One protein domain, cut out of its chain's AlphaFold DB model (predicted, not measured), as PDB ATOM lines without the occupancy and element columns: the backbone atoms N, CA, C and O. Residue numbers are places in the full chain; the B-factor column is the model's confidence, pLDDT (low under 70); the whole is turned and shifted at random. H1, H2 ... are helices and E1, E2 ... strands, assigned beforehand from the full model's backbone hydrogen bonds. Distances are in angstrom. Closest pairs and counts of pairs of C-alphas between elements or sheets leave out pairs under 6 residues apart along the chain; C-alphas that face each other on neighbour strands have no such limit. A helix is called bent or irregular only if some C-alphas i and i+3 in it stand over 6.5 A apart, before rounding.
ATOM      1  N   LYS A  21     -37.133  38.553 -33.045       95.75
ATOM      2  CA  LYS A  21     -36.166  38.784 -31.966       95.75
ATOM      3  C   LYS A  21     -35.235  39.911 -32.392       95.75
ATOM      4  O   LYS A  21     -34.446  39.735 -33.314       95.75
ATOM      5  N   THR A  22     -35.351  41.057 -31.728       96.88
ATOM      6  CA  THR A  22     -34.594  42.274 -32.055       96.88
ATOM      7  C   THR A  22     -33.749  42.681 -30.857       96.88
ATOM      8  O   THR A  22     -34.276  42.874 -29.770       96.88
ATOM      9  N   ASP A  23     -32.442  42.818 -31.022       98.12
ATOM     10  CA  ASP A  23     -31.530  43.192 -29.936       98.12
ATOM     11  C   ASP A  23     -31.378  44.706 -29.744       98.12
ATOM     12  O   ASP A  23     -30.717  45.139 -28.814       98.12
ATOM     13  N   HIS A  24     -32.017  45.524 -30.569       98.12
ATOM     14  CA  HIS A  24     -31.977  46.980 -30.507       98.12
ATOM     15  C   HIS A  24     -33.387  47.568 -30.389       98.12
ATOM     16  O   HIS A  24     -34.392  46.905 -30.661       98.12
ATOM     17  N   LEU A  25     -33.466  48.820 -29.940       97.50
ATOM     18  CA  LEU A  25     -34.735  49.499 -29.704       97.50
ATOM     19  C   LEU A  25     -35.397  49.902 -31.032       97.50
ATOM     20  O   LEU A  25     -34.763  50.490 -31.905       97.50
ATOM     21  N   TYR A  26     -36.696  49.649 -31.161       97.12
ATOM     22  CA  TYR A  26     -37.511  50.074 -32.303       97.12
ATOM     23  C   TYR A  26     -38.865  50.612 -31.837       97.12
ATOM     24  O   TYR A  26     -39.281  50.359 -30.707       97.12
ATOM     25  N   LEU A  27     -39.583  51.350 -32.689       96.12
ATOM     26  CA  LEU A  27     -40.981  51.701 -32.418       96.12
ATOM     27  C   LEU A  27     -41.915  50.731 -33.139       96.12
ATOM     28  O   LEU A  27     -41.843  50.575 -34.361       96.12
ATOM     29  N   ASN A  28     -42.829  50.114 -32.390       91.00
ATOM     30  CA  ASN A  28     -43.879  49.291 -32.983       91.00
ATOM     31  C   ASN A  28     -44.904  50.146 -33.756       91.00
ATOM     32  O   ASN A  28     -44.811  51.374 -33.815       91.00
ATOM     33  N   THR A  29     -45.909  49.504 -34.349       88.44
ATOM     34  CA  THR A  29     -46.956  50.175 -35.146       88.44
ATOM     35  C   THR A  29     -47.768  51.213 -34.371       88.44
ATOM     36  O   THR A  29     -48.336  52.112 -34.982       88.44
ATOM     37  N   ASN A  30     -47.782  51.139 -33.038       87.69
ATOM     38  CA  ASN A  30     -48.455  52.098 -32.163       87.69
ATOM     39  C   ASN A  30     -47.498  53.173 -31.600       87.69
ATOM     40  O   ASN A  30     -47.899  53.963 -30.748       87.69
ATOM     41  N   GLY A  31     -46.229  53.208 -32.029       92.19
ATOM     42  CA  GLY A  31     -45.236  54.186 -31.559       92.19
ATOM     43  C   GLY A  31     -44.644  53.893 -30.174       92.19
ATOM     44  O   GLY A  31     -44.006  54.764 -29.562       92.19
ATOM     45  N   TYR A  32     -44.838  52.679 -29.654       92.88
ATOM     46  CA  TYR A  32     -44.237  52.274 -28.387       92.88
ATOM     47  C   TYR A  32     -42.828  51.702 -28.603       92.88
ATOM     48  O   TYR A  32     -42.657  50.845 -29.478       92.88
ATOM     49  N   PRO A  33     -41.822  52.136 -27.816       96.19
ATOM     50  CA  PRO A  33     -40.489  51.561 -27.853       96.19
ATOM     51  C   PRO A  33     -40.554  50.097 -27.462       96.19
ATOM     52  O   PRO A  33     -41.222  49.729 -26.499       96.19
ATOM     53  N   THR A  34     -39.896  49.263 -28.245       96.31
ATOM     54  CA  THR A  34     -39.958  47.813 -28.136       96.31
ATOM     55  C   THR A  34     -38.566  47.243 -28.396       96.31
ATOM     56  O   THR A  34     -37.805  47.803 -29.183       96.31
ATOM     57  N   ILE A  35     -38.211  46.161 -27.709       97.50
ATOM     58  CA  ILE A  35     -36.932  45.451 -27.858       97.50
ATOM     59  C   ILE A  35     -37.130  43.958 -27.553       97.50
ATOM     60  O   ILE A  35     -38.185  43.544 -27.075       97.50
ATOM     61  N   GLY A  36     -36.146  43.118 -27.847       97.06
ATOM     62  CA  GLY A  36     -36.201  41.677 -27.627       97.06
ATOM     63  C   GLY A  36     -37.280  41.003 -28.475       97.06
ATOM     64  O   GLY A  36     -37.424  41.282 -29.666       97.06
ATOM     65  N   ILE A  37     -38.037  40.106 -27.846       95.94
ATOM     66  CA  ILE A  37     -39.182  39.421 -28.454       95.94
ATOM     67  C   ILE A  37     -40.430  40.234 -28.110       95.94
ATOM     68  O   ILE A  37     -41.110  39.937 -27.137       95.94
ATOM     69  N   GLY A  38     -40.685  41.331 -28.821       91.69
ATOM     70  CA  GLY A  38     -41.875  42.167 -28.602       91.69
ATOM     71  C   GLY A  38     -42.020  42.778 -27.193       91.69
ATOM     72  O   GLY A  38     -43.140  43.070 -26.774       91.69
ATOM     73  N   HIS A  39     -40.933  42.963 -26.429       95.06
ATOM     74  CA  HIS A  39     -40.997  43.576 -25.097       95.06
ATOM     75  C   HIS A  39     -41.182  45.090 -25.214       95.06
ATOM     76  O   HIS A  39     -40.257  45.816 -25.577       95.06
ATOM     77  N   CYS A  40     -42.396  45.554 -24.916       93.75
ATOM     78  CA  CYS A  40     -42.746  46.969 -24.889       93.75
ATOM     79  C   CYS A  40     -42.101  47.652 -23.676       93.75
ATOM     80  O   CYS A  40     -42.424  47.351 -22.526       93.75
ATOM     81  N   VAL A  41     -41.223  48.613 -23.940       94.75
ATOM     82  CA  VAL A  41     -40.554  49.413 -22.920       94.75
ATOM     83  C   VAL A  41     -41.409  50.644 -22.643       94.75
ATOM     84  O   VAL A  41     -41.401  51.622 -23.392       94.75
ATOM     85  N   ALA A  42     -42.196  50.570 -21.567       87.62
ATOM     86  CA  ALA A  42     -43.281  51.514 -21.293       87.62
ATOM     87  C   ALA A  42     -42.828  52.979 -21.172       87.62
ATOM     88  O   ALA A  42     -43.572  53.895 -21.525       87.62
ATOM     89  N   ASN A  43     -41.629  53.213 -20.639       93.25
ATOM     90  CA  ASN A  43     -41.082  54.545 -20.414       93.25
ATOM     91  C   ASN A  43     -39.550  54.503 -20.300       93.25
ATOM     92  O   ASN A  43     -38.936  53.437 -20.267       93.25
ATOM     93  N   LEU A  44     -38.944  55.689 -20.215       95.19
ATOM     94  CA  LEU A  44     -37.498  55.842 -20.089       95.19
ATOM     95  C   LEU A  44     -36.938  55.137 -18.845       95.19
ATOM     96  O   LEU A  44     -35.902  54.491 -18.941       95.19
ATOM     97  N   ALA A  45     -37.637  55.214 -17.708       96.56
ATOM     98  CA  ALA A  45     -37.189  54.567 -16.477       96.56
ATOM     99  C   ALA A  45     -37.109  53.043 -16.638       96.56
ATOM    100  O   ALA A  45     -36.151  52.438 -16.182       96.56
ATOM    101  N   ALA A  46     -38.060  52.422 -17.342       96.25
ATOM    102  CA  ALA A  46     -37.991  50.998 -17.666       96.25
ATOM    103  C   ALA A  46     -36.809  50.677 -18.598       96.25
ATOM    104  O   ALA A  46     -36.133  49.669 -18.404       96.25
ATOM    105  N   PHE A  47     -36.525  51.540 -19.581       97.38
ATOM    106  CA  PHE A  47     -35.407  51.334 -20.504       97.38
ATOM    107  C   PHE A  47     -34.047  51.390 -19.803       97.38
ATOM    108  O   PHE A  47     -33.183  50.556 -20.071       97.38
ATOM    109  N   THR A  48     -33.841  52.344 -18.892       96.94
ATOM    110  CA  THR A  48     -32.537  52.526 -18.235       96.94
ATOM    111  C   THR A  48     -32.163  51.367 -17.306       96.94
ATOM    112  O   THR A  48     -30.969  51.131 -17.096       96.94
ATOM    113  N   GLN A  49     -33.146  50.585 -16.840       96.94
ATOM    114  CA  GLN A  49     -32.923  49.354 -16.071       96.94
ATOM    115  C   GLN A  49     -32.421  48.175 -16.917       96.94
ATOM    116  O   GLN A  49     -31.881  47.216 -16.369       96.94
ATOM    117  N   LEU A  50     -32.570  48.215 -18.246       97.31
ATOM    118  CA  LEU A  50     -32.086  47.134 -19.103       97.31
ATOM    119  C   LEU A  50     -30.555  47.103 -19.109       97.31
ATOM    120  O   LEU A  50     -29.899  48.142 -19.225       97.31
ATOM    121  N   ALA A  51     -29.972  45.906 -19.026       97.56
ATOM    122  CA  ALA A  51     -28.527  45.679 -19.097       97.56
ATOM    123  C   ALA A  51     -28.001  45.823 -20.541       97.56
ATOM    124  O   ALA A  51     -27.513  44.867 -21.137       97.56
ATOM    125  N   MET A  52     -28.168  47.014 -21.120       98.50
ATOM    126  CA  MET A  52     -27.706  47.360 -22.465       98.50
ATOM    127  C   MET A  52     -26.178  47.397 -22.521       98.50
ATOM    128  O   MET A  52     -25.531  47.888 -21.593       98.50
ATOM    129  N   ILE A  53     -25.620  46.947 -23.640       98.69
ATOM    130  CA  ILE A  53     -24.193  47.053 -23.954       98.69
ATOM    131  C   ILE A  53     -23.998  47.907 -25.202       98.69
ATOM    132  O   ILE A  53     -24.854  47.925 -26.091       98.69
ATOM    133  N   ARG A  54     -22.872  48.609 -25.284       98.75
ATOM    134  CA  ARG A  54     -22.471  49.332 -26.491       98.75
ATOM    135  C   ARG A  54     -22.145  48.347 -27.613       98.75
ATOM    136  O   ARG A  54     -21.488  47.330 -27.404       98.75
ATOM    137  N   ILE A  55     -22.584  48.662 -28.829       98.19
ATOM    138  CA  ILE A  55     -22.293  47.856 -30.024       98.19
ATOM    139  C   ILE A  55     -20.804  47.947 -30.397       98.19
ATOM    140  O   ILE A  55     -20.248  46.984 -30.912       98.19
ATOM    141  N   SER A  56     -20.160  49.088 -30.128       97.69
ATOM    142  CA  SER A  56     -18.783  49.380 -30.550       97.69
ATOM    143  C   SER A  56     -17.716  48.532 -29.863       97.69
ATOM    144  O   SER A  56     -16.747  48.145 -30.508       97.69
ATOM    145  N   ASP A  57     -17.869  48.286 -28.565       97.62
ATOM    146  CA  ASP A  57     -16.855  47.651 -27.711       97.62
ATOM    147  C   ASP A  57     -17.422  46.496 -26.863       97.62
ATOM    148  O   ASP A  57     -16.654  45.716 -26.313       97.62
ATOM    149  N   GLY A  58     -18.749  46.335 -26.790       97.44
ATOM    150  CA  GLY A  58     -19.405  45.299 -25.989       97.44
ATOM    151  C   GLY A  58     -19.510  45.622 -24.498       97.44
ATOM    152  O   GLY A  58     -20.043  44.808 -23.743       97.44
ATOM    153  N   GLU A  59     -19.053  46.797 -24.075       98.31
ATOM    154  CA  GLU A  59     -19.027  47.197 -22.672       98.31
ATOM    155  C   GLU A  59     -20.404  47.686 -22.181       98.31
ATOM    156  O   GLU A  59     -21.237  48.128 -22.986       98.31
ATOM    157  N   PRO A  60     -20.676  47.651 -20.861       98.56
ATOM    158  CA  PRO A  60     -21.924  48.157 -20.301       98.56
ATOM    159  C   PRO A  60     -22.194  49.618 -20.681       98.56
ATOM    160  O   PRO A  60     -21.339  50.498 -20.526       98.56
ATOM    161  N   ALA A  61     -23.414  49.887 -21.145       98.56
ATOM    162  CA  ALA A  61     -23.859  51.237 -21.458       98.56
ATOM    163  C   ALA A  61     -24.116  52.038 -20.173       98.56
ATOM    164  O   ALA A  61     -24.817  51.574 -19.265       98.56
ATOM    165  N   SER A  62     -23.603  53.264 -20.127       98.38
ATOM    166  CA  SER A  62     -23.925  54.238 -19.082       98.38
ATOM    167  C   SER A  62     -25.399  54.647 -19.135       98.38
ATOM    168  O   SER A  62     -26.086  54.498 -20.149       98.38
ATOM    169  N   GLU A  63     -25.905  55.202 -18.036       98.06
ATOM    170  CA  GLU A  63     -27.282  55.693 -17.983       98.06
ATOM    171  C   GLU A  63     -27.534  56.803 -19.018       98.06
ATOM    172  O   GLU A  63     -28.553  56.781 -19.709       98.06
ATOM    173  N   GLN A  64     -26.580  57.721 -19.199       98.38
ATOM    174  CA  GLN A  64     -26.670  58.808 -20.177       98.38
ATOM    175  C   GLN A  64     -26.760  58.282 -21.616       98.38
ATOM    176  O   GLN A  64     -27.550  58.803 -22.405       98.38
ATOM    177  N   GLU A  65     -26.012  57.229 -21.958       98.62
ATOM    178  CA  GLU A  65     -26.097  56.589 -23.277       98.62
ATOM    179  C   GLU A  65     -27.474  55.962 -23.515       98.62
ATOM    180  O   GLU A  65     -28.055  56.144 -24.588       98.62
ATOM    181  N   LYS A  66     -28.036  55.284 -22.504       98.69
ATOM    182  CA  LYS A  66     -29.392  54.716 -22.589       98.69
ATOM    183  C   LYS A  66     -30.445  55.813 -22.764       98.69
ATOM    184  O   LYS A  66     -31.341  55.678 -23.595       98.69
ATOM    185  N   ILE A  67     -30.333  56.916 -22.022       98.56
ATOM    186  CA  ILE A  67     -31.241  58.065 -22.159       98.56
ATOM    187  C   ILE A  67     -31.170  58.646 -23.574       98.56
ATOM    188  O   ILE A  67     -32.211  58.839 -24.210       98.56
ATOM    189  N   ALA A  68     -29.958  58.882 -24.082       98.44
ATOM    190  CA  ALA A  68     -29.745  59.456 -25.406       98.44
ATOM    191  C   ALA A  68     -30.299  58.560 -26.526       98.44
ATOM    192  O   ALA A  68     -30.962  59.055 -27.445       98.44
ATOM    193  N   GLU A  69     -30.081  57.243 -26.450       98.38
ATOM    194  CA  GLU A  69     -30.625  56.306 -27.437       98.38
ATOM    195  C   GLU A  69     -32.156  56.261 -27.393       98.38
ATOM    196  O   GLU A  69     -32.808  56.396 -28.432       98.38
ATOM    197  N   TYR A  70     -32.747  56.151 -26.200       98.25
ATOM    198  CA  TYR A  70     -34.202  56.122 -26.048       98.25
ATOM    199  C   TYR A  70     -34.861  57.370 -26.649       98.25
ATOM    200  O   TYR A  70     -35.845  57.265 -27.385       98.25
ATOM    201  N   GLN A  71     -34.301  58.553 -26.377       97.50
ATOM    202  CA  GLN A  71     -34.777  59.818 -26.940       97.50
ATOM    203  C   GLN A  71     -34.617  59.865 -28.464       97.50
ATOM    204  O   GLN A  71     -35.548  60.274 -29.159       97.50
ATOM    205  N   THR A  72     -33.480  59.396 -28.987       97.81
ATOM    206  CA  THR A  72     -33.212  59.340 -30.433       97.81
ATOM    207  C   THR A  72     -34.239  58.473 -31.158       97.81
ATOM    208  O   THR A  72     -34.799  58.898 -32.171       97.81
ATOM    209  N   ILE A  73     -34.523  57.275 -30.637       97.81
ATOM    210  CA  ILE A  73     -35.490  56.349 -31.240       97.81
ATOM    211  C   ILE A  73     -36.918  56.871 -31.100       97.81
ATOM    212  O   ILE A  73     -37.697  56.775 -32.047       97.81
ATOM    213  N   LYS A  74     -37.261  57.504 -29.973       96.25
ATOM    214  CA  LYS A  74     -38.584  58.114 -29.770       96.25
ATOM    215  C   LYS A  74     -38.930  59.224 -30.764       96.25
ATOM    216  O   LYS A  74     -40.113  59.487 -30.955       96.25
ATOM    217  N   GLN A  75     -37.937  59.855 -31.385       96.50
ATOM    218  CA  GLN A  75     -38.135  60.889 -32.408       96.50
ATOM    219  C   GLN A  75     -38.288  60.322 -33.829       96.50
ATOM    220  O   GLN A  75     -38.533  61.079 -34.769       96.50
ATOM    221  N   LYS A  76     -38.125  59.008 -34.024       97.19
ATOM    222  CA  LYS A  76     -38.280  58.367 -35.335       97.19
ATOM    223  C   LYS A  76     -39.758  58.125 -35.667       97.19
ATOM    224  O   LYS A  76     -40.576  57.986 -34.758       97.19
ATOM    225  N   PRO A  77     -40.127  58.061 -36.960       96.50
ATOM    226  CA  PRO A  77     -41.461  57.628 -37.351       96.50
ATOM    227  C   PRO A  77     -41.715  56.182 -36.906       96.50
ATOM    228  O   PRO A  77     -40.826  55.339 -36.982       96.50
ATOM    229  N   ALA A  78     -42.938  55.905 -36.455       94.62
ATOM    230  CA  ALA A  78     -43.361  54.586 -35.998       94.62
ATOM    231  C   ALA A  78     -43.708  53.635 -37.158       94.62
ATOM    232  O   ALA A  78     -43.952  54.070 -38.283       94.62
ATOM    233  N   GLY A  79     -43.782  52.332 -36.870       85.25
ATOM    234  CA  GLY A  79     -44.306  51.326 -37.806       85.25
ATOM    235  C   GLY A  79     -43.347  50.867 -38.909       85.25
ATOM    236  O   GLY A  79     -43.738  50.051 -39.739       85.25
ATOM    237  N   TYR A  80     -42.100  51.342 -38.908       92.50
ATOM    238  CA  TYR A  80     -41.038  50.795 -39.755       92.50
ATOM    239  C   TYR A  80     -40.603  49.406 -39.264       92.50
ATOM    240  O   TYR A  80     -40.803  49.049 -38.101       92.50
ATOM    241  N   ASN A  81     -39.985  48.615 -40.147       91.38
ATOM    242  CA  ASN A  81     -39.385  47.335 -39.763       91.38
ATOM    243  C   ASN A  81     -38.288  47.547 -38.712       91.38
ATOM    244  O   ASN A  81     -37.527  48.505 -38.808       91.38
ATOM    245  N   ALA A  82     -38.165  46.627 -37.751       94.50
ATOM    246  CA  ALA A  82     -37.201  46.741 -36.655       94.50
ATOM    247  C   ALA A  82     -35.764  47.005 -37.148       94.50
ATOM    248  O   ALA A  82     -35.130  47.952 -36.698       94.50
ATOM    249  N   SER A  83     -35.306  46.276 -38.174       95.44
ATOM    250  CA  SER A  83     -33.966  46.436 -38.760       95.44
ATOM    251  C   SER A  83     -33.669  47.831 -39.321       95.44
ATOM    252  O   SER A  83     -32.506  48.215 -39.393       95.44
ATOM    253  N   TRP A  84     -34.689  48.612 -39.691       97.19
ATOM    254  CA  TRP A  84     -34.504  50.003 -40.113       97.19
ATOM    255  C   TRP A  84     -34.016  50.884 -38.955       97.19
ATOM    256  O   TRP A  84     -33.217  51.795 -39.168       97.19
ATOM    257  N   TYR A  85     -34.442  50.586 -37.720       97.88
ATOM    258  CA  TYR A  85     -34.029  51.345 -36.541       97.88
ATOM    259  C   TYR A  85     -32.578  51.084 -36.142       97.88
ATOM    260  O   TYR A  85     -31.960  51.965 -35.551       97.88
ATOM    261  N   HIS A  86     -32.017  49.927 -36.513       97.25
ATOM    262  CA  HIS A  86     -30.639  49.546 -36.193       97.25
ATOM    263  C   HIS A  86     -29.618  50.630 -36.576       97.25
ATOM    264  O   HIS A  86     -28.677  50.881 -35.833       97.25
ATOM    265  N   ALA A  87     -29.829  51.333 -37.695       97.38
ATOM    266  CA  ALA A  87     -28.948  52.413 -38.149       97.38
ATOM    267  C   ALA A  87     -28.882  53.622 -37.189       97.38
ATOM    268  O   ALA A  87     -27.988  54.458 -37.314       97.38
ATOM    269  N   PHE A  88     -29.821  53.736 -36.246       97.88
ATOM    270  CA  PHE A  88     -29.875  54.801 -35.241       97.88
ATOM    271  C   PHE A  88     -29.496  54.320 -33.836       97.88
ATOM    272  O   PHE A  88     -29.467  55.137 -32.913       97.88
ATOM    273  N   CYS A  89     -29.222  53.027 -33.667       98.12
ATOM    274  CA  CYS A  89     -28.854  52.434 -32.391       98.12
ATOM    275  C   CYS A  89     -27.335  52.368 -32.238       98.12
ATOM    276  O   CYS A  89     -26.589  52.101 -33.179       98.12
ATOM    277  N   LYS A  90     -26.883  52.610 -31.012       98.56
ATOM    278  CA  LYS A  90     -25.502  52.429 -30.556       98.56
ATOM    279  C   LYS A  90     -25.406  51.355 -29.480       98.56
ATOM    280  O   LYS A  90     -24.301  50.910 -29.172       98.56
ATOM    281  N   LEU A  91     -26.538  50.954 -28.907       98.75
ATOM    282  CA  LEU A  91     -26.644  49.945 -27.875       98.75
ATOM    283  C   LEU A  91     -27.425  48.739 -28.387       98.75
ATOM    284  O   LEU A  91     -28.294  48.840 -29.256       98.75
ATOM    285  N   ARG A  92     -27.128  47.589 -27.795       98.44
ATOM    286  CA  ARG A  92     -27.893  46.360 -27.974       98.44
ATOM    287  C   ARG A  92     -28.133  45.673 -26.637       98.44
ATOM    288  O   ARG A  92     -27.363  45.823 -25.689       98.44
ATOM    289  N   LEU A  93     -29.208  44.910 -26.571       98.56
ATOM    290  CA  LEU A  93     -29.597  44.087 -25.444       98.56
ATOM    291  C   LEU A  93     -28.966  42.697 -25.612       98.56
ATOM    292  O   LEU A  93     -29.235  42.032 -26.615       98.56
ATOM    293  N   PRO A  94     -28.146  42.227 -24.656       98.25
ATOM    294  CA  PRO A  94     -27.545  40.905 -24.733       98.25
ATOM    295  C   PRO A  94     -28.593  39.799 -24.879       98.25
ATOM    296  O   PRO A  94     -29.665  39.844 -24.271       98.25
ATOM    297  N   GLU A  95     -28.257  38.757 -25.636       96.81
ATOM    298  CA  GLU A  95     -29.159  37.633 -25.900       96.81
ATOM    299  C   GLU A  95     -29.665  36.959 -24.615       96.81
ATOM    300  O   GLU A  95     -30.849  36.646 -24.497       96.81
ATOM    301  N   GLN A  96     -28.794  36.793 -23.620       96.75
ATOM    302  CA  GLN A  96     -29.173  36.234 -22.324       96.75
ATOM    303  C   GLN A  96     -30.228  37.090 -21.606       96.75
ATOM    304  O   GLN A  96     -31.136  36.551 -20.966       96.75
ATOM    305  N   THR A  97     -30.149  38.414 -21.745       97.75
ATOM    306  CA  THR A  97     -31.126  39.348 -21.178       97.75
ATOM    307  C   THR A  97     -32.445  39.287 -21.943       97.75
ATOM    308  O   THR A  97     -33.499  39.236 -21.312       97.75
ATOM    309  N   ILE A  98     -32.409  39.190 -23.280       98.00
ATOM    310  CA  ILE A  98     -33.612  38.963 -24.106       98.00
ATOM    311  C   ILE A  98     -34.339  37.694 -23.650       98.00
ATOM    312  O   ILE A  98     -35.548  37.723 -23.418       98.00
ATOM    313  N   ASN A  99     -33.603  36.593 -23.487       96.00
ATOM    314  CA  ASN A  99     -34.175  35.316 -23.070       96.00
ATOM    315  C   ASN A  99     -34.751  35.402 -21.647       96.00
ATOM    316  O   ASN A  99     -35.858  34.927 -21.410       96.00
TER     317      ASN A  99
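This is residues 21 to 99 of the 237 residues of the protein "Pesticin domain-containing protein" of Pseudoalteromonas tunicata D2 (UniProt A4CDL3). A small two-stranded hairpin, E1 and E2, lies near the middle of a rounded body, with helices set round it: H3 beside E1, the longest helix H2 near the turn end of the hairpin, and the short H4 near its open end. H1 packs on H2, and the unnamed stretch 49 to 62 makes a loop whose Asp 57 lies far from the hairpin turn at Asn 30. The printed part has 79 residues, with two named strands and four named helices in the order E1, E2, H1, H2, H3, H4; the sheet E1 - E2 is antiparallel. The class is mixed, helices and strands, with under half of the residues in named elements. The whole is compact, with a radius of gyration of the C-alphas of 11.1 A and spans of 30 by 24 by 22 A.

Strands E1, residues 22 to 27, and E2, residues 33 to 36, form a hairpin, antiparallel at 163 degrees; N 22 and O 36 are within hydrogen-bond range at 2.9 A, as are N 34 and O 26 at 2.8 A. Residues 34 to 35 of E2 also pair, antiparallel, with residues 39 to 40. H3, residues 82 to 88, has its closest C-alphas to E1 at Ala 82 and Tyr 26, 5.5 A apart. H2, residues 63 to 74, comes closest to E1 with the C-alphas of Ile 73 and Tyr 26, 6.7 A apart. With residues 69 to 73 alone, H2 touches H3 at a steep tilt of 58 degrees, opposite ways; their closest C-alphas, Ile 73 and Phe 88, are 7.1 A apart. H1, residues 44 to 48, touches H2, the closest C-alphas being Thr 48 and Lys 66 at 5.8 A. H4, residues 95 to 99, touches no helix; its closest C-alpha to E2 is Ile 98, 5.1 A from that of Gly 36. Residues 53 to 54 pair antiparallel with residues 91 to 92. Every O i to N i+4 pair is within hydrogen-bond range in H1, H2 and H4; H3 has 0 of 3, but 3 of 4 O i to N i+3 pairs.

E1 begins at C-alpha 22, (-34.594, 42.274, -32.055), and is 11.4 A long; E2 is 10.8 A. H2 is 16.5 A long, from C-alpha 63 at (-27.282, 55.693, -17.983). H3 is 11.0 A and neither bent nor irregular, but only just: C-alphas 84 and 87 are 6.4 A apart. H1 and H4 are each 6.2 A; H4 ends at C-alpha 99, (-34.175, 35.316, -23.070).

The C-alphas farthest apart, Asn 30 and Asp 57, are 32.2 A apart. The printed part has no cut; the link H1 to H2 is long, with 14 residues. No printed residue is under 70 in pLDDT.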